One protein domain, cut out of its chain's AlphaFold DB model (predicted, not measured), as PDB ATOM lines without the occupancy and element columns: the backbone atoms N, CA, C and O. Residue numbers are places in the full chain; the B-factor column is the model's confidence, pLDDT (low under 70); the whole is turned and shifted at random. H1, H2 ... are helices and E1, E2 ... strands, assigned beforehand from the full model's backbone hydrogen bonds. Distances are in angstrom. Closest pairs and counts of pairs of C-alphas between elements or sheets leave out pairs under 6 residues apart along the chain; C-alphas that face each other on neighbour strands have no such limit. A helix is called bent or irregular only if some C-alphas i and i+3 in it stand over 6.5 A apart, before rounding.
ATOM      1  N   ASN A  22    -121.568 -56.074 -38.999       92.88
ATOM      2  CA  ASN A  22    -122.857 -56.755 -39.160       92.88
ATOM      3  C   ASN A  22    -123.710 -56.190 -40.308       92.88
ATOM      4  O   ASN A  22    -124.572 -56.881 -40.843       92.88
ATOM      5  N   GLU A  23    -123.504 -54.924 -40.670       91.69
ATOM      6  CA  GLU A  23    -124.295 -54.220 -41.682       91.69
ATOM      7  C   GLU A  23    -123.523 -54.023 -43.002       91.69
ATOM      8  O   GLU A  23    -123.988 -53.303 -43.890       91.69
ATOM      9  N   SER A  24    -122.369 -54.674 -43.159       92.88
ATOM     10  CA  SER A  24    -121.560 -54.654 -44.383       92.88
ATOM     11  C   SER A  24    -121.856 -55.862 -45.276       92.88
ATOM     12  O   SER A  24    -122.194 -56.943 -44.796       92.88
ATOM     13  N   ARG A  25    -121.741 -55.690 -46.595       92.19
ATOM     14  CA  ARG A  25    -121.899 -56.751 -47.609       92.19
ATOM     15  C   ARG A  25    -120.864 -56.590 -48.712       92.19
ATOM     16  O   ARG A  25    -120.297 -55.517 -48.859       92.19
ATOM     17  N   VAL A  26    -120.657 -57.624 -49.520       93.00
ATOM     18  CA  VAL A  26    -119.857 -57.526 -50.750       93.00
ATOM     19  C   VAL A  26    -120.808 -57.386 -51.935       93.00
ATOM     20  O   VAL A  26    -121.667 -58.241 -52.134       93.00
ATOM     21  N   LEU A  27    -120.685 -56.299 -52.698       91.19
ATOM     22  CA  LEU A  27    -121.532 -55.991 -53.856       91.19
ATOM     23  C   LEU A  27    -120.677 -55.522 -55.036       91.19
ATOM     24  O   LEU A  27    -119.559 -55.045 -54.854       91.19
ATOM     25  N   ARG A  28    -121.215 -55.632 -56.254       90.50
ATOM     26  CA  ARG A  28    -120.573 -55.071 -57.450       90.50
ATOM     27  C   ARG A  28    -120.649 -53.546 -57.418       90.50
ATOM     28  O   ARG A  28    -121.738 -52.992 -57.288       90.50
ATOM     29  N   SER A  29    -119.503 -52.888 -57.532       86.88
ATOM     30  CA  SER A  29    -119.383 -51.434 -57.535       86.88
ATOM     31  C   SER A  29    -119.947 -50.824 -58.824       86.88
ATOM     32  O   SER A  29    -119.596 -51.302 -59.906       86.88
ATOM     33  N   PRO A  30    -120.747 -49.745 -58.745       83.88
ATOM     34  CA  PRO A  30    -121.200 -49.019 -59.931       83.88
ATOM     35  C   PRO A  30    -120.068 -48.241 -60.628       83.88
ATOM     36  O   PRO A  30    -120.122 -48.062 -61.838       83.88
ATOM     37  N   ASP A  31    -119.032 -47.828 -59.890       78.50
ATOM     38  CA  ASP A  31    -118.003 -46.895 -60.382       78.50
ATOM     39  C   ASP A  31    -116.713 -47.593 -60.853       78.50
ATOM     40  O   ASP A  31    -115.901 -47.000 -61.556       78.50
ATOM     41  N   HIS A  32    -116.508 -48.856 -60.473       79.88
ATOM     42  CA  HIS A  32    -115.260 -49.595 -60.712       79.88
ATOM     43  C   HIS A  32    -115.494 -50.809 -61.608       79.88
ATOM     44  O   HIS A  32    -115.211 -51.936 -61.216       79.88
ATOM     45  N   GLY A  33    -116.122 -50.601 -62.768       81.44
ATOM     46  CA  GLY A  33    -116.312 -51.661 -63.768       81.44
ATOM     47  C   GLY A  33    -117.054 -52.910 -63.263       81.44
ATOM     48  O   GLY A  33    -116.880 -53.989 -63.818       81.44
ATOM     49  N   GLY A  34    -117.857 -52.801 -62.196       84.56
ATOM     50  CA  GLY A  34    -118.561 -53.944 -61.605       84.56
ATOM     51  C   GLY A  34    -117.716 -54.848 -60.693       84.56
ATOM     52  O   GLY A  34    -118.166 -55.959 -60.381       84.56
ATOM     53  N   GLU A  35    -116.534 -54.402 -60.251       91.12
ATOM     54  CA  GLU A  35    -115.701 -55.094 -59.257       91.12
ATOM     55  C   GLU A  35    -116.444 -55.328 -57.938       91.12
ATOM     56  O   GLU A  35    -117.210 -54.482 -57.475       91.12
ATOM     57  N   LEU A  36    -116.184 -56.469 -57.297       92.81
ATOM     58  CA  LEU A  36    -116.716 -56.767 -55.971       92.81
ATOM     59  C   LEU A  36    -116.002 -55.921 -54.914       92.81
ATOM     60  O   LEU A  36    -114.784 -55.988 -54.774       92.81
ATOM     61  N   ARG A  37    -116.768 -55.143 -54.149       92.12
ATOM     62  CA  ARG A  37    -116.266 -54.285 -53.072       92.12
ATOM     63  C   ARG A  37    -117.160 -54.361 -51.844       92.12
ATOM     64  O   ARG A  37    -118.332 -54.732 -51.927       92.12
ATOM     65  N   ILE A  38    -116.597 -53.987 -50.698       93.25
ATOM     66  CA  ILE A  38    -117.361 -53.843 -49.460       93.25
ATOM     67  C   ILE A  38    -118.317 -52.655 -49.612       93.25
ATOM     68  O   ILE A  38    -117.909 -51.548 -49.960       93.25
ATOM     69  N   ALA A  39    -119.591 -52.909 -49.343       92.50
ATOM     70  CA  ALA A  39    -120.672 -51.946 -49.338       92.50
ATOM     71  C   ALA A  39    -121.302 -51.880 -47.944       92.50
ATOM     72  O   ALA A  39    -121.592 -52.905 -47.320       92.50
ATOM     73  N   TYR A  40    -121.562 -50.666 -47.477       93.00
ATOM     74  CA  TYR A  40    -122.110 -50.387 -46.156       93.00
ATOM     75  C   TYR A  40    -123.608 -50.115 -46.224       93.00
ATOM     76  O   TYR A  40    -124.103 -49.468 -47.146       93.00
ATOM     77  N   ARG A  41    -124.377 -50.555 -45.230       91.81
ATOM     78  CA  ARG A  41    -125.802 -50.214 -45.209       91.81
ATOM     79  C   ARG A  41    -125.999 -48.710 -45.007       91.81
ATOM     80  O   ARG A  41    -125.405 -48.115 -44.117       91.81
ATOM     81  N   GLN A  42    -126.919 -48.090 -45.737       90.12
ATOM     82  CA  GLN A  42    -127.145 -46.642 -45.633       90.12
ATOM     83  C   GLN A  42    -127.461 -46.168 -44.198       90.12
ATOM     84  O   GLN A  42    -126.995 -45.113 -43.777       90.12
ATOM     85  N   LYS A  43    -128.166 -46.980 -43.393       89.75
ATOM     86  CA  LYS A  43    -128.507 -46.643 -41.994       89.75
ATOM     87  C   LYS A  43    -127.304 -46.517 -41.045       89.75
ATOM     88  O   LYS A  43    -127.486 -46.095 -39.906       89.75
ATOM     89  N   ILE A  44    -126.119 -46.991 -41.441       90.94
ATOM     90  CA  ILE A  44    -124.888 -46.872 -40.639       90.94
ATOM     91  C   ILE A  44    -124.013 -45.704 -41.095       90.94
ATOM     92  O   ILE A  44    -122.898 -45.562 -40.609       90.94
ATOM     93  N   ARG A  45    -124.521 -44.847 -41.989       89.44
ATOM     94  CA  ARG A  45    -123.819 -43.663 -42.486       89.44
ATOM     95  C   ARG A  45    -123.242 -42.798 -41.361       89.44
ATOM     96  O   ARG A  45    -122.050 -42.529 -41.376       89.44
ATOM     97  N   GLN A  46    -124.060 -42.425 -40.379       88.31
ATOM     98  CA  GLN A  46    -123.619 -41.582 -39.263       88.31
ATOM     99  C   GLN A  46    -122.517 -42.256 -38.431       88.31
ATOM    100  O   GLN A  46    -121.515 -41.627 -38.117       88.31
ATOM    101  N   ASN A  47    -122.628 -43.565 -38.171       90.31
ATOM    102  CA  ASN A  47    -121.561 -44.320 -37.505       90.31
ATOM    103  C   ASN A  47    -120.234 -44.254 -38.281       90.31
ATOM    104  O   ASN A  47    -119.172 -44.235 -37.670       90.31
ATOM    105  N   LEU A  48    -120.272 -44.250 -39.616       91.12
ATOM    106  CA  LEU A  48    -119.066 -44.127 -40.433       91.12
ATOM    107  C   LEU A  48    -118.499 -42.699 -40.418       91.12
ATOM    108  O   LEU A  48    -117.284 -42.545 -40.413       91.12
ATOM    109  N   GLU A  49    -119.338 -41.662 -40.366       89.31
ATOM    110  CA  GLU A  49    -118.886 -40.270 -40.167       89.31
ATOM    111  C   GLU A  49    -118.184 -40.113 -38.809       89.31
ATOM    112  O   GLU A  49    -117.092 -39.547 -38.718       89.31
ATOM    113  N   GLU A  50    -118.752 -40.713 -37.761       89.38
ATOM    114  CA  GLU A  50    -118.186 -40.697 -36.411       89.38
ATOM    115  C   GLU A  50    -116.793 -41.335 -36.321       89.38
ATOM    116  O   GLU A  50    -115.991 -40.906 -35.488       89.38
ATOM    117  N   LEU A  51    -116.475 -42.316 -37.175       90.06
ATOM    118  CA  LEU A  51    -115.136 -42.910 -37.256       90.06
ATOM    119  C   LEU A  51    -114.077 -41.844 -37.556       90.06
ATOM    120  O   LEU A  51    -113.058 -41.755 -36.867       90.06
ATOM    121  N   PHE A  52    -114.328 -41.025 -38.576       89.88
ATOM    122  CA  PHE A  52    -113.385 -40.004 -39.015       89.88
ATOM    123  C   PHE A  52    -113.356 -38.808 -38.065       89.88
ATOM    124  O   PHE A  52    -112.272 -38.313 -37.753       89.88
ATOM    125  N   HIS A  53    -114.509 -38.417 -37.512       87.94
ATOM    126  CA  HIS A  53    -114.579 -37.375 -36.480       87.94
ATOM    127  C   HIS A  53    -113.757 -37.760 -35.243       87.94
ATOM    128  O   HIS A  53    -113.013 -36.945 -34.703       87.94
ATOM    129  N   GLN A  54    -113.835 -39.020 -34.808       88.56
ATOM    130  CA  GLN A  54    -113.044 -39.501 -33.673       88.56
ATOM    131  C   GLN A  54    -111.566 -39.603 -33.984       88.56
ATOM    132  O   GLN A  54    -110.754 -39.268 -33.125       88.56
ATOM    133  N   ARG A  55    -111.206 -40.042 -35.196       89.06
ATOM    134  CA  ARG A  55    -109.810 -40.032 -35.629       89.06
ATOM    135  C   ARG A  55    -109.241 -38.616 -35.524       89.06
ATOM    136  O   ARG A  55    -108.218 -38.442 -34.868       89.06
ATOM    137  N   ALA A  56    -109.916 -37.620 -36.098       88.31
ATOM    138  CA  ALA A  56    -109.488 -36.224 -36.018       88.31
ATOM    139  C   ALA A  56    -109.377 -35.745 -34.558       88.31
ATOM    140  O   ALA A  56    -108.335 -35.226 -34.158       88.31
ATOM    141  N   ALA A  57    -110.382 -36.031 -33.724       87.25
ATOM    142  CA  ALA A  57    -110.359 -35.677 -32.305       87.25
ATOM    143  C   ALA A  57    -109.199 -36.334 -31.530       87.25
ATOM    144  O   ALA A  57    -108.648 -35.725 -30.616       87.25
ATOM    145  N   PHE A  58    -108.804 -37.565 -31.868       89.44
ATOM    146  CA  PHE A  58    -107.644 -38.225 -31.258       89.44
ATOM    147  C   PHE A  58    -106.320 -37.599 -31.680       89.44
ATOM    148  O   PHE A  58    -105.428 -37.447 -30.843       89.44
ATOM    149  N   HIS A  59    -106.204 -37.197 -32.947       89.69
ATOM    150  CA  HIS A  59    -105.045 -36.443 -33.406       89.69
ATOM    151  C   HIS A  59    -104.916 -35.120 -32.647       89.69
ATOM    152  O   HIS A  59    -103.855 -34.868 -32.087       89.69
ATOM    153  N   GLN A  60    -106.002 -34.353 -32.525       85.69
ATOM    154  CA  GLN A  60    -106.011 -33.081 -31.794       85.69
ATOM    155  C   GLN A  60    -105.660 -33.237 -30.311       85.69
ATOM    156  O   GLN A  60    -104.869 -32.470 -29.771       85.69
ATOM    157  N   LYS A  61    -106.270 -34.219 -29.635       86.75
ATOM    158  CA  LYS A  61    -106.208 -34.325 -28.169       86.75
ATOM    159  C   LYS A  61    -104.990 -35.077 -27.647       86.75
ATOM    160  O   LYS A  61    -104.607 -34.851 -26.506       86.75
ATOM    161  N   ALA A  62    -104.426 -35.999 -28.428       88.94
ATOM    162  CA  ALA A  62    -103.377 -36.896 -27.945       88.94
ATOM    163  C   ALA A  62    -102.179 -36.979 -28.895       88.94
ATOM    164  O   ALA A  62    -101.068 -36.618 -28.512       88.94
ATOM    165  N   TYR A  63    -102.382 -37.441 -30.133       89.62
ATOM    166  CA  TYR A  63    -101.257 -37.808 -31.009       89.62
ATOM    167  C   TYR A  63    -100.454 -36.606 -31.512       89.62
ATOM    168  O   TYR A  63     -99.283 -36.736 -31.852       89.62
ATOM    169  N   GLN A  64    -101.082 -35.435 -31.592       89.50
ATOM    170  CA  GLN A  64    -100.441 -34.184 -31.993       89.50
ATOM    171  C   GLN A  64    -100.425 -33.162 -30.855       89.50
ATOM    172  O   GLN A  64    -100.290 -31.966 -31.096       89.50
ATOM    173  N   HIS A  65    -100.549 -33.627 -29.607       88.19
ATOM    174  CA  HIS A  65    -100.380 -32.760 -28.449       88.19
ATOM    175  C   HIS A  65     -98.976 -32.135 -28.459       88.19
ATOM    176  O   HIS A  65     -97.990 -32.813 -28.761       88.19
ATOM    177  N   LYS A  66     -98.886 -30.849 -28.104       87.06
ATOM    178  CA  LYS A  66     -97.645 -30.062 -28.174       87.06
ATOM    179  C   LYS A  66     -96.472 -30.744 -27.458       87.06
ATOM    180  O   LYS A  66     -95.415 -30.907 -28.052       87.06
ATOM    181  N   ASP A  67     -96.684 -31.250 -26.243       90.19
ATOM    182  CA  ASP A  67     -95.622 -31.902 -25.465       90.19
ATOM    183  C   ASP A  67     -95.213 -33.244 -26.078       90.19
ATOM    184  O   ASP A  67     -94.041 -33.600 -26.039       90.19
ATOM    185  N   THR A  68     -96.160 -33.979 -26.678       92.56
ATOM    186  CA  THR A  68     -95.861 -35.225 -27.398       92.56
ATOM    187  C   THR A  68     -94.926 -34.925 -28.559       92.56
ATOM    188  O   THR A  68     -93.913 -35.592 -28.720       92.56
ATOM    189  N   LYS A  69     -95.226 -33.874 -29.326       91.12
ATOM    190  CA  LYS A  69     -94.409 -33.454 -30.466       91.12
ATOM    191  C   LYS A  69     -93.032 -32.937 -30.057       91.12
ATOM    192  O   LYS A  69     -92.064 -33.209 -30.755       91.12
ATOM    193  N   ILE A  70     -92.938 -32.235 -28.929       92.00
ATOM    194  CA  ILE A  70     -91.653 -31.811 -28.361       92.00
ATOM    195  C   ILE A  70     -90.798 -33.032 -28.009       92.00
ATOM    196  O   ILE A  70     -89.642 -33.103 -28.415       92.00
ATOM    197  N   ILE A  71     -91.368 -34.012 -27.304       94.88
ATOM    198  CA  ILE A  71     -90.644 -35.228 -26.911       94.88
ATOM    199  C   ILE A  71     -90.262 -36.055 -28.140       94.88
ATOM    200  O   ILE A  71     -89.132 -36.518 -28.220       94.88
ATOM    201  N   GLU A  72     -91.159 -36.210 -29.118       94.88
ATOM    202  CA  GLU A  72     -90.850 -36.876 -30.389       94.88
ATOM    203  C   GLU A  72     -89.672 -36.205 -31.106       94.88
ATOM    204  O   GLU A  72     -88.782 -36.902 -31.584       94.88
ATOM    205  N   LEU A  73     -89.630 -34.868 -31.147       93.38
ATOM    206  CA  LEU A  73     -88.515 -34.133 -31.741       93.38
ATOM    207  C   LEU A  73     -87.206 -34.368 -30.977       93.38
ATOM    208  O   LEU A  73     -86.182 -34.616 -31.604       93.38
ATOM    209  N   MET A  74     -87.237 -34.350 -29.643       94.81
ATOM    210  CA  MET A  74     -86.055 -34.664 -28.831       94.81
ATOM    211  C   MET A  74     -85.584 -36.107 -29.053       94.81
ATOM    212  O   MET A  74     -84.391 -36.340 -29.205       94.81
ATOM    213  N   ILE A  75     -86.498 -37.079 -29.136       95.19
ATOM    214  CA  ILE A  75     -86.145 -38.471 -29.450       95.19
ATOM    215  C   ILE A  75     -85.497 -38.553 -30.835       95.19
ATOM    216  O   ILE A  75     -84.479 -39.222 -30.984       95.19
ATOM    217  N   LEU A  76     -86.042 -37.866 -31.845       93.94
ATOM    218  CA  LEU A  76     -85.454 -37.829 -33.187       93.94
ATOM    219  C   LEU A  76     -84.051 -37.221 -33.181       93.94
ATOM    220  O   LEU A  76     -83.143 -37.802 -33.770       93.94
ATOM    221  N   ASP A  77     -83.863 -36.089 -32.502       92.75
ATOM    222  CA  ASP A  77     -82.557 -35.441 -32.373       92.75
ATOM    223  C   ASP A  77     -81.557 -36.378 -31.672       92.75
ATOM    224  O   ASP A  77     -80.457 -36.591 -32.177       92.75
ATOM    225  N   GLY A  78     -81.965 -37.037 -30.582       93.12
ATOM    226  CA  GLY A  78     -81.121 -37.992 -29.865       93.12
ATOM    227  C   GLY A  78     -80.775 -39.241 -30.683       93.12
ATOM    228  O   GLY A  78     -79.630 -39.689 -30.668       93.12
ATOM    229  N   LEU A  79     -81.730 -39.800 -31.435       94.44
ATOM    230  CA  LEU A  79     -81.477 -40.935 -32.331       94.44
ATOM    231  C   LEU A  79     -80.566 -40.544 -33.501       94.44
ATOM    232  O   LEU A  79     -79.737 -41.350 -33.923       94.44
ATOM    233  N   ASN A  80     -80.686 -39.314 -34.012       93.75
ATOM    234  CA  ASN A  80     -79.789 -38.790 -35.039       93.75
ATOM    235  C   ASN A  80     -78.360 -38.640 -34.506       93.75
ATOM    236  O   ASN A  80     -77.425 -39.060 -35.188       93.75
ATOM    237  N   SER A  81     -78.186 -38.134 -33.282       91.44
ATOM    238  CA  SER A  81     -76.879 -38.102 -32.613       91.44
ATOM    239  C   SER A  81     -76.305 -39.513 -32.433       91.44
ATOM    240  O   SER A  81     -75.161 -39.764 -32.811       91.44
ATOM    241  N   ALA A  82     -77.121 -40.468 -31.971       91.81
ATOM    242  CA  ALA A  82     -76.710 -41.861 -31.783       91.81
ATOM    243  C   ALA A  82     -76.363 -42.592 -33.090       91.81
ATOM    244  O   ALA A  82     -75.595 -43.554 -33.089       91.81
ATOM    245  N   ASN A  83     -76.897 -42.141 -34.227       93.00
ATOM    246  CA  ASN A  83     -76.616 -42.736 -35.529       93.00
ATOM    247  C   ASN A  83     -75.170 -42.500 -36.014       93.00
ATOM    248  O   ASN A  83     -74.739 -43.176 -36.951       93.00
ATOM    249  N   SER A  84     -74.421 -41.586 -35.383       88.06
ATOM    250  CA  SER A  84     -72.979 -41.424 -35.619       88.06
ATOM    251  C   SER A  84     -72.166 -42.668 -35.224       88.06
ATOM    252  O   SER A  84     -71.103 -42.914 -35.793       88.06
ATOM    253  N   GLU A  85     -72.680 -43.510 -34.319       87.00
ATOM    254  CA  GLU A  85     -72.029 -44.757 -33.928       87.00
ATOM    255  C   GLU A  85     -72.220 -45.846 -34.998       87.00
ATOM    256  O   GLU A  85     -73.284 -46.459 -35.134       87.00
ATOM    257  N   GLU A  86     -71.152 -46.146 -35.746       85.25
ATOM    258  CA  GLU A  86     -71.162 -47.177 -36.796       85.25
ATOM    259  C   GLU A  86     -71.497 -48.581 -36.267       85.25
ATOM    260  O   GLU A  86     -72.043 -49.417 -36.992       85.25
ATOM    261  N   GLY A 128     -73.173 -42.023 -27.844       89.25
ATOM    262  CA  GLY A 128     -72.386 -40.839 -27.501       89.25
ATOM    263  C   GLY A 128     -73.086 -39.844 -26.570       89.25
ATOM    264  O   GLY A 128     -74.298 -39.882 -26.352       89.25
ATOM    265  N   VAL A 129     -72.292 -38.912 -26.034       90.12
ATOM    266  CA  VAL A 129     -72.708 -38.002 -24.951       90.12
ATOM    267  C   VAL A 129     -73.843 -37.065 -25.371       90.12
ATOM    268  O   VAL A 129     -74.699 -36.718 -24.559       90.12
ATOM    269  N   GLN A 130     -73.900 -36.674 -26.647       89.75
ATOM    270  CA  GLN A 130     -74.979 -35.823 -27.150       89.75
ATOM    271  C   GLN A 130     -76.336 -36.539 -27.073       89.75
ATOM    272  O   GLN A 130     -77.312 -35.957 -26.597       89.75
ATOM    273  N   ALA A 131     -76.393 -37.809 -27.489       92.25
ATOM    274  CA  ALA A 131     -77.605 -38.613 -27.385       92.25
ATOM    275  C   ALA A 131     -77.981 -38.829 -25.913       92.25
ATOM    276  O   ALA A 131     -79.116 -38.564 -25.526       92.25
ATOM    277  N   GLU A 132     -77.017 -39.210 -25.074       92.38
ATOM    278  CA  GLU A 132     -77.219 -39.377 -23.631       92.38
ATOM    279  C   GLU A 132     -77.788 -38.109 -22.973       92.38
ATOM    280  O   GLU A 132     -78.771 -38.181 -22.237       92.38
ATOM    281  N   THR A 133     -77.259 -36.932 -23.318       92.31
ATOM    282  CA  THR A 133     -77.726 -35.635 -22.802       92.31
ATOM    283  C   THR A 133     -79.172 -35.352 -23.211       92.31
ATOM    284  O   THR A 133     -79.991 -34.961 -22.377       92.31
ATOM    285  N   ILE A 134     -79.526 -35.565 -24.484       93.00
ATOM    286  CA  ILE A 134     -80.893 -35.331 -24.978       93.00
ATOM    287  C   ILE A 134     -81.884 -36.268 -24.287       93.00
ATOM    288  O   ILE A 134     -82.926 -35.825 -23.799       93.00
ATOM    289  N   PHE A 135     -81.566 -37.559 -24.216       94.19
ATOM    290  CA  PHE A 135     -82.432 -38.540 -23.575       94.19
ATOM    291  C   PHE A 135     -82.532 -38.308 -22.058       94.19
ATOM    292  O   PHE A 135     -83.629 -38.367 -21.496       94.19
ATOM    293  N   GLY A 136     -81.429 -37.934 -21.405       93.44
ATOM    294  CA  GLY A 136     -81.407 -37.506 -20.008       93.44
ATOM    295  C   GLY A 136     -82.303 -36.291 -19.757       93.44
ATOM    296  O   GLY A 136     -83.076 -36.285 -18.797       93.44
ATOM    297  N   ASN A 137     -82.294 -35.302 -20.653       93.50
ATOM    298  CA  ASN A 137     -83.191 -34.147 -20.586       93.50
ATOM    299  C   ASN A 137     -84.673 -34.551 -20.669       93.50
ATOM    300  O   ASN A 137     -85.495 -34.004 -19.934       93.50
ATOM    301  N   ILE A 138     -85.028 -35.545 -21.493       94.38
ATOM    302  CA  ILE A 138     -86.403 -36.076 -21.550       94.38
ATOM    303  C   ILE A 138     -86.812 -36.666 -20.194       94.38
ATOM    304  O   ILE A 138     -87.898 -36.353 -19.698       94.38
ATOM    305  N   VAL A 139     -85.948 -37.485 -19.580       94.31
ATOM    306  CA  VAL A 139     -86.208 -38.130 -18.278       94.31
ATOM    307  C   VAL A 139     -86.402 -37.093 -17.169       94.31
ATOM    308  O   VAL A 139     -87.347 -37.198 -16.390       94.31
ATOM    309  N   HIS A 140     -85.567 -36.052 -17.139       93.56
ATOM    310  CA  HIS A 140     -85.650 -34.963 -16.155       93.56
ATOM    311  C   HIS A 140     -86.690 -33.891 -16.508       93.56
ATOM    312  O   HIS A 140     -86.800 -32.882 -15.815       93.56
ATOM    313  N   ARG A 141     -87.474 -34.098 -17.576       92.75
ATOM    314  CA  ARG A 141     -88.484 -33.156 -18.080       92.75
ATOM    315  C   ARG A 141     -87.915 -31.780 -18.473       92.75
ATOM    316  O   ARG A 141     -88.664 -30.809 -18.553       92.75
ATOM    317  N   ASN A 142     -86.628 -31.705 -18.806       91.50
ATOM    318  CA  ASN A 142     -85.991 -30.531 -19.400       91.50
ATOM    319  C   ASN A 142     -86.256 -30.486 -20.918       91.50
ATOM    320  O   ASN A 142     -85.394 -30.784 -21.746       91.50
ATOM    321  N   LEU A 143     -87.507 -30.208 -21.286       92.00
ATOM    322  CA  LEU A 143     -87.969 -30.263 -22.673       92.00
ATOM    323  C   LEU A 143     -87.629 -28.994 -23.462       92.00
ATOM    324  O   LEU A 143     -87.521 -27.915 -22.886       92.00
ATOM    325  N   TYR A 144     -87.549 -29.099 -24.793       90.75
ATOM    326  CA  TYR A 144     -87.451 -27.919 -25.663       90.75
ATOM    327  C   TYR A 144     -88.586 -26.923 -25.404       90.75
ATOM    328  O   TYR A 144     -89.739 -27.308 -25.175       90.75
ATOM    329  N   LYS A 145     -88.259 -25.628 -25.453       87.06
ATOM    330  CA  LYS A 145     -89.192 -24.568 -25.065       87.06
ATOM    331  C   LYS A 145     -90.158 -24.259 -26.202       87.06
ATOM    332  O   LYS A 145     -89.755 -24.025 -27.339       87.06
ATOM    333  N   PHE A 146     -91.447 -24.240 -25.882       85.06
ATOM    334  CA  PHE A 146     -92.499 -23.829 -26.805       85.06
ATOM    335  C   PHE A 146     -92.568 -22.304 -26.886       85.06
ATOM    336  O   PHE A 146     -92.777 -21.652 -25.867       85.06
ATOM    337  N   LEU A 147     -92.442 -21.752 -28.094       81.88
ATOM    338  CA  LEU A 147     -92.426 -20.303 -28.317       81.88
ATOM    339  C   LEU A 147     -93.774 -19.745 -28.794       81.88
ATOM    340  O   LEU A 147     -94.069 -18.576 -28.566       81.88
ATOM    341  N   GLY A 148     -94.606 -20.555 -29.457       78.50
ATOM    342  CA  GLY A 148     -95.913 -20.119 -29.960       78.50
ATOM    343  C   GLY A 148     -96.273 -20.669 -31.338       78.50
ATOM    344  O   GLY A 148     -95.502 -21.398 -31.958       78.50
ATOM    345  N   PHE A 149     -97.460 -20.302 -31.823       72.50
ATOM    346  CA  PHE A 149     -97.945 -20.632 -33.165       72.50
ATOM    347  C   PHE A 149     -97.569 -19.502 -34.132       72.50
ATOM    348  O   PHE A 149     -98.244 -18.476 -34.173       72.50
ATOM    349  N   LYS A 150     -96.459 -19.647 -34.862       70.50
ATOM    350  CA  LYS A 150     -95.944 -18.629 -35.793       70.50
ATOM    351  C   LYS A 150     -95.221 -19.293 -36.967       70.50
ATOM    352  O   LYS A 150     -94.807 -20.448 -36.873       70.50
ATOM    353  N   GLU A 151     -95.080 -18.559 -38.065       73.56
ATOM    354  CA  GLU A 151     -94.211 -18.932 -39.182       73.56
ATOM    355  C   GLU A 151     -92.731 -18.756 -38.815       73.56
ATOM    356  O   GLU A 151     -92.366 -17.874 -38.032       73.56
ATOM    357  N   LEU A 152     -91.875 -19.608 -39.377       73.31
ATOM    358  CA  LEU A 152     -90.430 -19.498 -39.203       73.31
ATOM    359  C   LEU A 152     -89.902 -18.372 -40.097       73.31
ATOM    360  O   LEU A 152     -90.084 -18.412 -41.309       73.31
ATOM    361  N   THR A 153     -89.246 -17.385 -39.494       73.75
ATOM    362  CA  THR A 153     -88.539 -16.309 -40.205       73.75
ATOM    363  C   THR A 153     -87.036 -16.565 -40.191       73.75
ATOM    364  O   THR A 153     -86.544 -17.148 -39.225       73.75
ATOM    365  N   ASP A 154     -86.294 -16.054 -41.177       73.25
ATOM    366  CA  ASP A 154     -84.834 -16.240 -41.279       73.25
ATOM    367  C   ASP A 154     -84.094 -15.832 -39.992       73.25
ATOM    368  O   ASP A 154     -83.285 -16.594 -39.475       73.25
ATOM    369  N   ALA A 155     -84.491 -14.713 -39.375       71.00
ATOM    370  CA  ALA A 155     -83.938 -14.257 -38.095       71.00
ATOM    371  C   ALA A 155     -84.115 -15.267 -36.939       71.00
ATOM    372  O   ALA A 155     -83.299 -15.318 -36.027       71.00
ATOM    373  N   LEU A 156     -85.178 -16.082 -36.955       71.12
ATOM    374  CA  LEU A 156     -85.406 -17.119 -35.937       71.12
ATOM    375  C   LEU A 156     -84.627 -18.399 -36.252       71.12
ATOM    376  O   LEU A 156     -84.209 -19.097 -35.331       71.12
ATOM    377  N   ALA A 157     -84.410 -18.705 -37.534       70.25
ATOM    378  CA  ALA A 157     -83.640 -19.874 -37.949       70.25
ATOM    379  C   ALA A 157     -82.186 -19.814 -37.446       70.25
ATOM    380  O   ALA A 157     -81.616 -20.848 -37.107       70.25
ATOM    381  N   GLU A 158     -81.626 -18.609 -37.312       69.38
ATOM    382  CA  GLU A 158     -80.288 -18.371 -36.748       69.38
ATOM    383  C   GLU A 158     -80.170 -18.744 -35.253       69.38
ATOM    384  O   GLU A 158     -79.066 -18.932 -34.756       69.38
ATOM    385  N   HIS A 159     -81.292 -18.914 -34.539       71.31
ATOM    386  CA  HIS A 159     -81.335 -19.103 -33.081       71.31
ATOM    387  C   HIS A 159     -81.731 -20.533 -32.663       71.31
ATOM    388  O   HIS A 159     -82.385 -20.724 -31.639       71.31
ATOM    389  N   ASN A 160     -81.389 -21.561 -33.453       82.38
ATOM    390  CA  ASN A 160     -81.758 -22.965 -33.182       82.38
ATOM    391  C   ASN A 160     -83.277 -23.195 -32.998       82.38
ATOM    392  O   ASN A 160     -83.714 -24.115 -32.294       82.38
ATOM    393  N   VAL A 161     -84.100 -22.369 -33.651       82.94
ATOM    394  CA  VAL A 161     -85.561 -22.494 -33.634       82.94
ATOM    395  C   VAL A 161     -86.021 -23.440 -34.739       82.94
ATOM    396  O   VAL A 161     -85.591 -23.349 -35.887       82.94
ATOM    397  N   VAL A 162     -86.950 -24.332 -34.402       85.06
ATOM    398  CA  VAL A 162     -87.540 -25.300 -35.332       85.06
ATOM    399  C   VAL A 162     -89.044 -25.093 -35.426       85.06
ATOM    400  O   VAL A 162     -89.737 -24.984 -34.415       85.06
ATOM    401  N   LEU A 163     -89.563 -25.099 -36.655       85.06
ATOM    402  CA  LEU A 163     -90.996 -25.155 -36.924       85.06
ATOM    403  C   LEU A 163     -91.472 -26.606 -36.964       85.06
ATOM    404  O   LEU A 163     -91.110 -27.367 -37.860       85.06
ATOM    405  N   VAL A 164     -92.345 -26.968 -36.029       85.50
ATOM    406  CA  VAL A 164     -93.055 -28.246 -36.049       85.50
ATOM    407  C   VAL A 164     -94.441 -28.021 -36.630       85.50
ATOM    408  O   VAL A 164     -95.251 -27.276 -36.079       85.50
ATOM    409  N   SER A 165     -94.717 -28.675 -37.757       84.56
ATOM    410  CA  SER A 165     -96.021 -28.629 -38.415       84.56
ATOM    411  C   SER A 165     -96.785 -29.933 -38.214       84.56
ATOM    412  O   SER A 165     -96.238 -31.035 -38.268       84.56
ATOM    413  N   THR A 166     -98.082 -29.806 -37.971       83.94
ATOM    414  CA  THR A 166     -99.004 -30.922 -37.798       83.94
ATOM    415  C   THR A 166    -100.205 -30.743 -38.714       83.94
ATOM    416  O   THR A 166    -100.783 -29.656 -38.791       83.94
ATOM    417  N   HIS A 167    -100.575 -31.822 -39.400       86.25
ATOM    418  CA  HIS A 167    -101.706 -31.874 -40.318       86.25
ATOM    419  C   HIS A 167    -102.744 -32.873 -39.807       86.25
ATOM    420  O   HIS A 167    -102.398 -34.018 -39.491       86.25
ATOM    421  N   ILE A 168    -104.006 -32.456 -39.740       86.31
ATOM    422  CA  ILE A 168    -105.143 -33.314 -39.404       86.31
ATOM    423  C   ILE A 168    -106.136 -33.277 -40.557       86.31
ATOM    424  O   ILE A 168    -106.555 -32.213 -41.007       86.31
ATOM    425  N   ASP A 169    -106.507 -34.467 -41.008       88.19
ATOM    426  CA  ASP A 169    -107.491 -34.720 -42.051       88.19
ATOM    427  C   ASP A 169    -108.306 -35.978 -41.712       88.19
ATOM    428  O   ASP A 169    -108.182 -36.556 -40.628       88.19
ATOM    429  N   TYR A 170    -109.132 -36.451 -42.649       88.94
ATOM    430  CA  TYR A 170    -109.840 -37.731 -42.522       88.94
ATOM    431  C   TYR A 170    -109.063 -38.908 -43.144       88.94
ATOM    432  O   TYR A 170    -109.619 -39.983 -43.336       88.94
ATOM    433  N   GLY A 171    -107.766 -38.750 -43.418       86.31
ATOM    434  CA  GLY A 171    -106.900 -39.771 -44.018       86.31
ATOM    435  C   GLY A 171    -106.903 -39.791 -45.547       86.31
ATOM    436  O   GLY A 171    -106.372 -40.725 -46.135       86.31
ATOM    437  N   SER A 172    -107.502 -38.780 -46.183       86.38
ATOM    438  CA  SER A 172    -107.587 -38.645 -47.643       86.38
ATOM    439  C   SER A 172    -107.266 -37.215 -48.103       86.38
ATOM    440  O   SER A 172    -107.867 -36.706 -49.049       86.38
ATOM    441  N   GLY A 173    -106.345 -36.536 -47.407       85.19
ATOM    442  CA  GLY A 173    -105.992 -35.147 -47.694       85.19
ATOM    443  C   GLY A 173    -107.212 -34.230 -47.604       85.19
ATOM    444  O   GLY A 173    -107.898 -34.203 -46.584       85.19
ATOM    445  N   SER A 174    -107.495 -33.493 -48.679       84.69
ATOM    446  CA  SER A 174    -108.640 -32.580 -48.759       84.69
ATOM    447  C   SER A 174    -109.983 -33.272 -49.005       84.69
ATOM    448  O   SER A 174    -111.021 -32.626 -48.887       84.69
ATOM    449  N   GLU A 175    -110.004 -34.563 -49.332       86.44
ATOM    450  CA  GLU A 175    -111.238 -35.275 -49.650       86.44
ATOM    451  C   GLU A 175    -111.852 -35.953 -48.423       86.44
ATOM    452  O   GLU A 175    -111.161 -36.425 -47.518       86.44
ATOM    453  N   ASN A 176    -113.184 -36.066 -48.409       88.56
ATOM    454  CA  ASN A 176    -113.844 -36.943 -47.452       88.56
ATOM    455  C   ASN A 176    -113.783 -38.393 -47.970       88.56
ATOM    456  O   ASN A 176    -114.428 -38.691 -48.982       88.56
ATOM    457  N   PRO A 177    -113.094 -39.320 -47.276       89.50
ATOM    458  CA  PRO A 177    -112.948 -40.704 -47.727       89.50
ATOM    459  C   PRO A 177    -114.292 -41.423 -47.899       89.50
ATOM    460  O   PRO A 177    -114.404 -42.326 -48.728       89.50
ATOM    461  N   LEU A 178    -115.347 -41.000 -47.192       90.06
ATOM    462  CA  LEU A 178    -116.685 -41.572 -47.339       90.06
ATOM    463  C   LEU A 178    -117.331 -41.281 -48.698       90.06
ATOM    464  O   LEU A 178    -118.242 -42.008 -49.088       90.06
ATOM    465  N   ASN A 179    -116.842 -40.294 -49.457       88.88
ATOM    466  CA  ASN A 179    -117.293 -40.053 -50.832       88.88
ATOM    467  C   ASN A 179    -116.840 -41.155 -51.809       88.88
ATOM    468  O   ASN A 179    -117.460 -41.330 -52.859       88.88
ATOM    469  N   SER A 180    -115.803 -41.925 -51.457       87.50
ATOM    470  CA  SER A 180    -115.375 -43.113 -52.212       87.50
ATOM    471  C   SER A 180    -116.052 -44.408 -51.739       87.50
ATOM    472  O   SER A 180    -115.950 -45.444 -52.396       87.50
ATOM    473  N   ALA A 181    -116.770 -44.367 -50.610       89.88
ATOM    474  CA  ALA A 181    -117.426 -45.536 -50.047       89.88
ATOM    475  C   ALA A 181    -118.713 -45.906 -50.805       89.88
ATOM    476  O   ALA A 181    -119.466 -45.063 -51.305       89.88
ATOM    477  N   ILE A 182    -118.982 -47.211 -50.845       91.88
ATOM    478  CA  ILE A 182    -120.161 -47.787 -51.487       91.88
ATOM    479  C   ILE A 182    -121.202 -48.091 -50.419       91.88
ATOM    480  O   ILE A 182    -120.890 -48.645 -49.364       91.88
ATOM    481  N   PHE A 183    -122.452 -47.758 -50.711       91.62
ATOM    482  CA  PHE A 183    -123.580 -47.968 -49.824       91.62
ATOM    483  C   PHE A 183    -124.630 -48.881 -50.442       91.62
ATOM    484  O   PHE A 183    -124.662 -49.089 -51.650       91.62
ATOM    485  N   TYR A 184    -125.514 -49.430 -49.618       91.06
ATOM    486  CA  TYR A 184    -126.696 -50.139 -50.091       91.06
ATOM    487  C   TYR A 184    -127.905 -49.899 -49.186       91.06
ATOM    488  O   TYR A 184    -127.783 -49.676 -47.975       91.06
ATOM    489  N   CYS A 185    -129.091 -49.995 -49.778       86.94
ATOM    490  CA  CYS A 185    -130.367 -49.957 -49.072       86.94
ATOM    491  C   CYS A 185    -130.914 -51.376 -48.923       86.94
ATOM    492  O   CYS A 185    -130.695 -52.229 -49.781       86.94
ATOM    493  N   LYS A 186    -131.634 -51.647 -47.830       77.56
ATOM    494  CA  LYS A 186    -132.416 -52.884 -47.739       77.56
ATOM    495  C   LYS A 186    -133.659 -52.682 -48.603       77.56
ATOM    496  O   LYS A 186    -134.426 -51.771 -48.312       77.56
ATOM    497  N   ASP A 187    -133.840 -53.502 -49.630       67.69
ATOM    498  CA  ASP A 187    -135.076 -53.484 -50.410       67.69
ATOM    499  C   ASP A 187    -136.184 -54.217 -49.642       67.69
ATOM    500  O   ASP A 187    -135.996 -55.337 -49.160       67.69
ATOM    501  N   ASN A 188    -137.347 -53.577 -49.514       57.88
ATOM    502  CA  ASN A 188    -138.532 -54.134 -48.858       57.88
ATOM    503  C   ASN A 188    -139.323 -55.023 -49.840       57.88
ATOM    504  O   ASN A 188    -140.473 -54.722 -50.145       57.88
ATOM    505  N   GLY A 189    -138.702 -56.090 -50.363       56.41
ATOM    506  CA  GLY A 189    -139.411 -57.100 -51.171       56.41
ATOM    507  C   GLY A 189    -138.793 -57.495 -52.519       56.41
ATOM    508  O   GLY A 189    -139.487 -58.094 -53.332       56.41
ATOM    509  N   ARG A 190    -137.515 -57.188 -52.786       55.28
ATOM    510  CA  ARG A 190    -136.753 -57.765 -53.912       55.28
ATOM    511  C   ARG A 190    -135.529 -58.514 -53.392       55.28
ATOM    512  O   ARG A 190    -134.865 -58.035 -52.477       55.28
ATOM    513  N   ASP A 191    -135.187 -59.629 -54.034       55.94
ATOM    514  CA  ASP A 191    -134.039 -60.473 -53.658       55.94
ATOM    515  C   ASP A 191    -132.666 -59.852 -53.973       55.94
ATOM    516  O   ASP A 191    -131.638 -60.334 -53.497       55.94
ATOM    517  N   SER A 192    -132.609 -58.761 -54.751       64.88
ATOM    518  CA  SER A 192    -131.343 -58.160 -55.193       64.88
ATOM    519  C   SER A 192    -131.102 -56.775 -54.594       64.88
ATOM    520  O   SER A 192    -131.686 -55.775 -54.996       64.88
ATOM    521  N   VAL A 193    -130.172 -56.712 -53.642       75.25
ATOM    522  CA  VAL A 193    -129.631 -55.458 -53.108       75.25
ATOM    523  C   VAL A 193    -128.603 -54.893 -54.089       75.25
ATOM    524  O   VAL A 193    -127.688 -55.606 -54.499       75.25
ATOM    525  N   ARG A 194    -128.721 -53.608 -54.442       80.00
ATOM    526  CA  ARG A 194    -127.765 -52.917 -55.322       80.00
ATOM    527  C   ARG A 194    -126.903 -51.923 -54.555       80.00
ATOM    528  O   ARG A 194    -127.361 -51.265 -53.621       80.00
ATOM    529  N   ALA A 195    -125.652 -51.830 -54.986       84.19
ATOM    530  CA  ALA A 195    -124.708 -50.829 -54.531       84.19
ATOM    531  C   ALA A 195    -125.057 -49.452 -55.111       84.19
ATOM    532  O   ALA A 195    -125.430 -49.325 -56.277       84.19
ATOM    533  N   VAL A 196    -124.893 -48.422 -54.294       84.31
ATOM    534  CA  VAL A 196    -125.094 -47.016 -54.628       84.31
ATOM    535  C   VAL A 196    -123.880 -46.248 -54.130       84.31
ATOM    536  O   VAL A 196    -123.400 -46.481 -53.019       84.31
ATOM    537  N   LYS A 197    -123.373 -45.322 -54.941       80.69
ATOM    538  CA  LYS A 197    -122.297 -44.431 -54.512       80.69
ATOM    539  C   LYS A 197    -122.799 -43.489 -53.421       80.69
ATOM    540  O   LYS A 197    -123.899 -42.940 -53.522       80.69
ATOM    541  N   ALA A 198    -121.967 -43.243 -52.417       75.81
ATOM    542  CA  ALA A 198    -122.128 -42.069 -51.583       75.81
ATOM    543  C   ALA A 198    -122.206 -40.793 -52.429       75.81
ATOM    544  O   ALA A 198    -121.385 -40.567 -53.317       75.81
ATOM    545  N   LYS A 199    -123.165 -39.926 -52.116       66.81
ATOM    546  CA  LYS A 199    -123.125 -38.529 -52.543       66.81
ATOM    547  C   LYS A 199    -123.187 -37.655 -51.295       66.81
ATOM    548  O   LYS A 199    -123.969 -37.933 -50.381       66.81
ATOM    549  N   ASN A 200    -122.349 -36.623 -51.274       73.25
ATOM    550  CA  ASN A 200    -122.414 -35.491 -50.351       73.25
ATOM    551  C   ASN A 200    -122.109 -35.830 -48.883       73.25
ATOM    552  O   ASN A 200    -122.969 -35.675 -48.015       73.25
ATOM    553  N   PHE A 201    -120.899 -36.295 -48.570       82.31
ATOM    554  CA  PHE A 201    -120.364 -36.087 -47.220       82.31
ATOM    555  C   PHE A 201    -119.719 -34.697 -47.133       82.31
ATOM    556  O   PHE A 201    -119.067 -34.291 -48.101       82.31
ATOM    557  N   PRO A 202    -119.909 -33.959 -46.022       80.50
ATOM    558  CA  PRO A 202    -119.291 -32.651 -45.850       80.50
ATOM    559  C   PRO A 202    -117.769 -32.770 -45.903       80.50
ATOM    560  O   PRO A 202    -117.202 -33.839 -45.643       80.50
ATOM    561  N   MET A 203    -117.115 -31.664 -46.249       74.81
ATOM    562  CA  MET A 203    -115.658 -31.605 -46.279       74.81
ATOM    563  C   MET A 203    -115.078 -32.003 -44.916       74.81
ATOM    564  O   MET A 203    -115.676 -31.685 -43.883       74.81
ATOM    565  N   PRO A 204    -113.952 -32.734 -44.907       74.38
ATOM    566  CA  PRO A 204    -113.310 -33.128 -43.666       74.38
ATOM    567  C   PRO A 204    -112.836 -31.895 -42.894       74.38
ATOM    568  O   PRO A 204    -112.536 -30.855 -43.486       74.38
ATOM    569  N   LEU A 205    -112.716 -32.028 -41.572       70.31
ATOM    570  CA  LEU A 205    -111.978 -31.049 -40.785       70.31
ATOM    571  C   LEU A 205    -110.513 -31.076 -41.240       70.31
ATOM    572  O   LEU A 205    -109.825 -32.078 -41.048       70.31
ATOM    573  N   LEU A 206    -110.078 -29.984 -41.864       75.50
ATOM    574  CA  LEU A 206    -108.701 -29.749 -42.275       75.50
ATOM    575  C   LEU A 206    -108.084 -28.777 -41.284       75.50
ATOM    576  O   LEU A 206    -108.355 -27.579 -41.333       75.50
ATOM    577  N   GLU A 207    -107.268 -29.301 -40.381       75.56
ATOM    578  CA  GLU A 207    -106.569 -28.482 -39.400       75.56
ATOM    579  C   GLU A 207    -105.069 -28.554 -39.655       75.56
ATOM    580  O   GLU A 207    -104.459 -29.626 -39.647       75.56
ATOM    581  N   LYS A 208    -104.476 -27.385 -39.900       76.69
ATOM    582  CA  LYS A 208    -103.033 -27.203 -40.000       76.69
ATOM    583  C   LYS A 208    -102.596 -26.348 -38.828       76.69
ATOM    584  O   LYS A 208    -103.048 -25.216 -38.689       76.69
ATOM    585  N   LYS A 209    -101.719 -26.897 -37.997       73.00
ATOM    586  CA  LYS A 209    -101.106 -26.185 -36.876       73.00
ATOM    587  C   LYS A 209     -99.599 -26.217 -37.051       73.00
ATOM    588  O   LYS A 209     -99.034 -27.271 -37.323       73.00
ATOM    589  N   GLY A 210     -98.967 -25.060 -36.933       76.75
ATOM    590  CA  GLY A 210     -97.517 -24.917 -36.895       76.75
ATOM    591  C   GLY A 210     -97.134 -24.223 -35.603       76.75
ATOM    592  O   GLY A 210     -97.772 -23.237 -35.241       76.75
ATOM    593  N   PHE A 211     -96.139 -24.741 -34.894       79.94
ATOM    594  CA  PHE A 211     -95.599 -24.078 -33.716       79.94
ATOM    595  C   PHE A 211     -94.079 -24.121 -33.695       79.94
ATOM    596  O   PHE A 211     -93.453 -25.046 -34.211       79.94
ATOM    597  N   LEU A 212     -93.505 -23.086 -33.098       81.62
ATOM    598  CA  LEU A 212     -92.072 -22.895 -32.981       81.62
ATOM    599  C   LEU A 212     -91.569 -23.473 -31.661       81.62
ATOM    600  O   LEU A 212     -92.161 -23.244 -30.600       81.62
ATOM    601  N   LEU A 213     -90.459 -24.198 -31.744       82.50
ATOM    602  CA  LEU A 213     -89.736 -24.752 -30.610       82.50
ATOM    603  C   LEU A 213     -88.303 -24.231 -30.604       82.50
ATOM    604  O   LEU A 213     -87.641 -24.246 -31.638       82.50
ATOM    605  N   LEU A 214     -87.820 -23.828 -29.434       82.88
ATOM    606  CA  LEU A 214     -86.415 -23.520 -29.204       82.88
ATOM    607  C   LEU A 214     -85.694 -24.784 -28.732       82.88
ATOM    608  O   LEU A 214     -86.021 -25.321 -27.665       82.88
ATOM    609  N   ARG A 215     -84.720 -25.254 -29.516       82.88
ATOM    610  CA  ARG A 215     -83.824 -26.334 -29.090       82.88
ATOM    611  C   ARG A 215     -82.845 -25.809 -28.043       82.88
ATOM    612  O   ARG A 215     -82.362 -24.686 -28.145       82.88
ATOM    613  N   HIS A 216     -82.512 -26.645 -27.067       73.94
ATOM    614  CA  HIS A 216     -81.369 -26.361 -26.207       73.94
ATOM    615  C   HIS A 216     -80.085 -26.509 -27.024       73.94
ATOM    616  O   HIS A 216     -79.933 -27.495 -27.747       73.94
ATOM    617  N   SER A 217     -79.175 -25.541 -26.909       64.88
ATOM    618  CA  SER A 217     -77.812 -25.726 -27.401       64.88
ATOM    619  C   SER A 217     -77.182 -26.860 -26.601       64.88
ATOM    620  O   SER A 217     -77.163 -26.811 -25.370       64.88
ATOM    621  N   ILE A 218     -76.738 -27.911 -27.285       58.16
ATOM    622  CA  ILE A 218     -75.981 -28.983 -26.648       58.16
ATOM    623  C   ILE A 218     -74.517 -28.621 -26.874       58.16
ATOM    624  O   ILE A 218     -74.140 -28.472 -28.037       58.16
ATOM    625  N   THR A 232     -76.834 -18.701 -18.092       37.53
ATOM    626  CA  THR A 232     -77.001 -17.322 -18.559       37.53
ATOM    627  C   THR A 232     -77.140 -17.199 -20.081       37.53
ATOM    628  O   THR A 232     -77.915 -16.352 -20.519       37.53
ATOM    629  N   ASP A 233     -76.492 -18.052 -20.887       47.41
ATOM    630  CA  ASP A 233     -76.530 -17.949 -22.364       47.41
ATOM    631  C   ASP A 233     -77.829 -18.491 -22.981       47.41
ATOM    632  O   ASP A 233     -78.321 -18.000 -23.999       47.41
ATOM    633  N   ILE A 234     -78.446 -19.486 -22.340       50.56
ATOM    634  CA  ILE A 234     -79.776 -19.974 -22.734       50.56
ATOM    635  C   ILE A 234     -80.838 -18.940 -22.349       50.56
ATOM    636  O   ILE A 234     -81.830 -18.764 -23.050       50.56
ATOM    637  N   THR A 235     -80.642 -18.244 -21.230       54.28
ATOM    638  CA  THR A 235     -81.587 -17.229 -20.755       54.28
ATOM    639  C   THR A 235     -81.545 -15.982 -21.643       54.28
ATOM    640  O   THR A 235     -82.601 -15.484 -22.020       54.28
ATOM    641  N   SER A 236     -80.358 -15.543 -22.079       57.72
ATOM    642  CA  SER A 236     -80.204 -14.411 -23.005       57.72
ATOM    643  C   SER A 236     -80.780 -14.696 -24.396       57.72
ATOM    644  O   SER A 236     -81.536 -13.880 -24.917       57.72
ATOM    645  N   THR A 237     -80.520 -15.878 -24.969       58.81
ATOM    646  CA  THR A 237     -81.114 -16.289 -26.257       58.81
ATOM    647  C   THR A 237     -82.629 -16.453 -26.170       58.81
ATOM    648  O   THR A 237     -83.344 -16.074 -27.095       58.81
ATOM    649  N   VAL A 238     -83.152 -16.957 -25.047       59.09
ATOM    650  CA  VAL A 238     -84.600 -16.985 -24.794       59.09
ATOM    651  C   VAL A 238     -85.163 -15.571 -24.733       59.09
ATOM    652  O   VAL A 238     -86.154 -15.315 -25.400       59.09
ATOM    653  N   GLU A 239     -84.531 -14.641 -24.017       60.81
ATOM    654  CA  GLU A 239     -84.974 -13.244 -23.949       60.81
ATOM    655  C   GLU A 239     -84.914 -12.531 -25.310       60.81
ATOM    656  O   GLU A 239     -85.777 -11.711 -25.619       60.81
ATOM    657  N   GLU A 240     -83.913 -12.818 -26.141       63.47
ATOM    658  CA  GLU A 240     -83.793 -12.277 -27.499       63.47
ATOM    659  C   GLU A 240     -84.875 -12.833 -28.426       63.47
ATOM    660  O   GLU A 240     -85.569 -12.068 -29.102       63.47
ATOM    661  N   VAL A 241     -85.099 -14.148 -28.396       62.84
ATOM    662  CA  VAL A 241     -86.174 -14.803 -29.150       62.84
ATOM    663  C   VAL A 241     -87.547 -14.346 -28.649       62.84
ATOM    664  O   VAL A 241     -88.437 -14.071 -29.453       62.84
ATOM    665  N   GLU A 242     -87.725 -14.173 -27.339       63.38
ATOM    666  CA  GLU A 242     -88.936 -13.618 -26.734       63.38
ATOM    667  C   GLU A 242     -89.142 -12.147 -27.109       63.38
ATOM    668  O   GLU A 242     -90.278 -11.765 -27.367       63.38
ATOM    669  N   LYS A 243     -88.088 -11.329 -27.238       65.00
ATOM    670  CA  LYS A 243     -88.179  -9.957 -27.777       65.00
ATOM    671  C   LYS A 243     -88.580  -9.949 -29.254       65.00
ATOM    672  O   LYS A 243     -89.430  -9.149 -29.645       65.00
ATOM    673  N   ILE A 244     -88.032 -10.856 -30.069       63.03
ATOM    674  CA  ILE A 244     -88.424 -11.032 -31.481       63.03
ATOM    675  C   ILE A 244     -89.891 -11.488 -31.582       63.03
ATOM    676  O   ILE A 244     -90.633 -11.070 -32.480       63.03
ATOM    677  N   CYS A 245     -90.344 -12.325 -30.648       59.03
ATOM    678  CA  CYS A 245     -91.731 -12.774 -30.554       59.03
ATOM    679  C   CYS A 245     -92.677 -11.720 -29.940       59.03
ATOM    680  O   CYS A 245     -93.838 -11.648 -30.337       59.03
ATOM    681  N   GLY A 246     -92.186 -10.870 -29.034       50.03
ATOM    682  CA  GLY A 246     -92.940  -9.953 -28.170       50.03
ATOM    683  C   GLY A 246     -93.537  -8.713 -28.840       50.03
ATOM    684  O   GLY A 246     -94.248  -7.955 -28.186       50.03
TER     685      GLY A 246
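What this domain is: This is residues 22 to 86, 128 to 218 and 232 to 246 of the 255 residues of the protein "Deoxynucleoside triphosphate triphosphohydrolase SAMHD1" of Folsomia candida (UniProt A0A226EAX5). This is a long dumbbell with a thin neck: a small curled sheet of E1, E2, E5 and E6 makes one end, and a larger end is built on the twisted sheet E3, E7 and E4, with H2 and H3 side by side and H6 beside E3. The long helix H1 bridges the two ends, with H5 near it and two unnamed stretches, residues 169 to 176 and 198 to 206, also leading between the sheets, while residues 187 to 192 stick out beyond the small sheet. The printed part has 171 residues with six named helices and seven strands, in the order E1 E2 H1 H2 H3 E3 H4 E4 H5 E5 E6 E7 H6, of the mixed class, helices and strands. The sheet E1 E2 E5 E6 is mixed, and the sheet E3 E7 E4 is antiparallel. The whole is extended, with a radius of gyration of the C-alphas of 24.4 A, and spans 81 by 42 by 28 A.

How they stand to each other: E1, residues 24 to 28, and E2, residues 36 to 41, form a hairpin, with N 25 and O 39 at 2.9 A. E5, residues 182 to 184, is parallel to E2, with N 40 and O 182 at 2.8 A. E6, residues 195 to 197, forms a hairpin with E5, with N 196 and O 183 at 2.7 A. From edge to edge the strands' lines turn by 89 degrees and the way across this sheet turns by 86 degrees; the closest C-alphas of the edge strands E1 and E6, those of Leu 27 and Ala 195, are 6.1 A apart. H1, residues 42 to 63, only grazes this sheet with its residues 42 to 48. H5, residues 177 to 180, is close to H1 but not clearly touching, with the closest C-alphas, Glu 49 and Leu 178, 7.6 A apart. In the second sheet E7, residues 207 to 214, is the inner strand. E4, residues 161 to 168, is antiparallel to it, with N 164 and O 211 at 2.9 A. E3, residues 145 to 148, is antiparallel to E7 on the other side, with N 147 and O 212 at 2.9 A. This sheet is only just strongly twisted, with C-alphas up to 4.2 A off its best plane. H1 only grazes it with residues 55 to 63, where the closest C-alphas of H1 and E4, Ala 56 and Ile 168, are 6.2 A apart. H2, residues 66 to 82, only grazes it with residues 66 to 73. H3, residues 128 to 139, touches H2 at a shallow tilt of 18 degrees, opposite ways, with the closest C-alphas, Gly 78 and Ala 131, 4.3 A apart. H4, residues 154 to 157, only grazes this sheet; E3, H4 and E4 are a split strand-helix-strand unit, two strands that run the same way with E7 between them, and its crossover is right-handed. H6, residues 232 to 245, and this sheet make two layers, a helix on one face of a sheet; the closest C-alphas of E3 and H6, Leu 147 and Glu 242, are 7.7 A apart. Every O i to N i+4 pair is within hydrogen-bond range in H2, H3 and H6, against 14 of 18 in H1; H4 and H5 are too short for such a pair.

Where its parts are: E1 begins at C-alpha 24, (-121.560, -54.654, -44.383), and E2 follows it. H1 is 31.0 A long and irregular, with C-alphas 43 and 46 7.5 A apart; it ends at C-alpha 63, (-101.257, -37.808, -31.009). H2 is 24.3 A long and H3 16.8 A. After E3 and H4, E4 covers 23.1 A. H5, E5 and E6 follow, and E7 also covers 23.1 A. H6, 19.5 A long, ends at C-alpha 245, (-91.731, -12.774, -30.554).

The domain as a whole: The two C-alphas farthest apart, those of Gly 189 and Thr 232, are 80.9 A apart. Residues 87 to 127 are not printed, with 11.3 A from C-alpha 86 to C-alpha 128, and neither are residues 219 to 231, with 14.2 A from C-alpha 218 to C-alpha 232. Of the links that are printed whole, none is long. The mean pLDDT of the printed part is 82.4; residue 158, residues 187 to 192, residue 199, residues 217 to 218 and residues 232 to 246 are under 70.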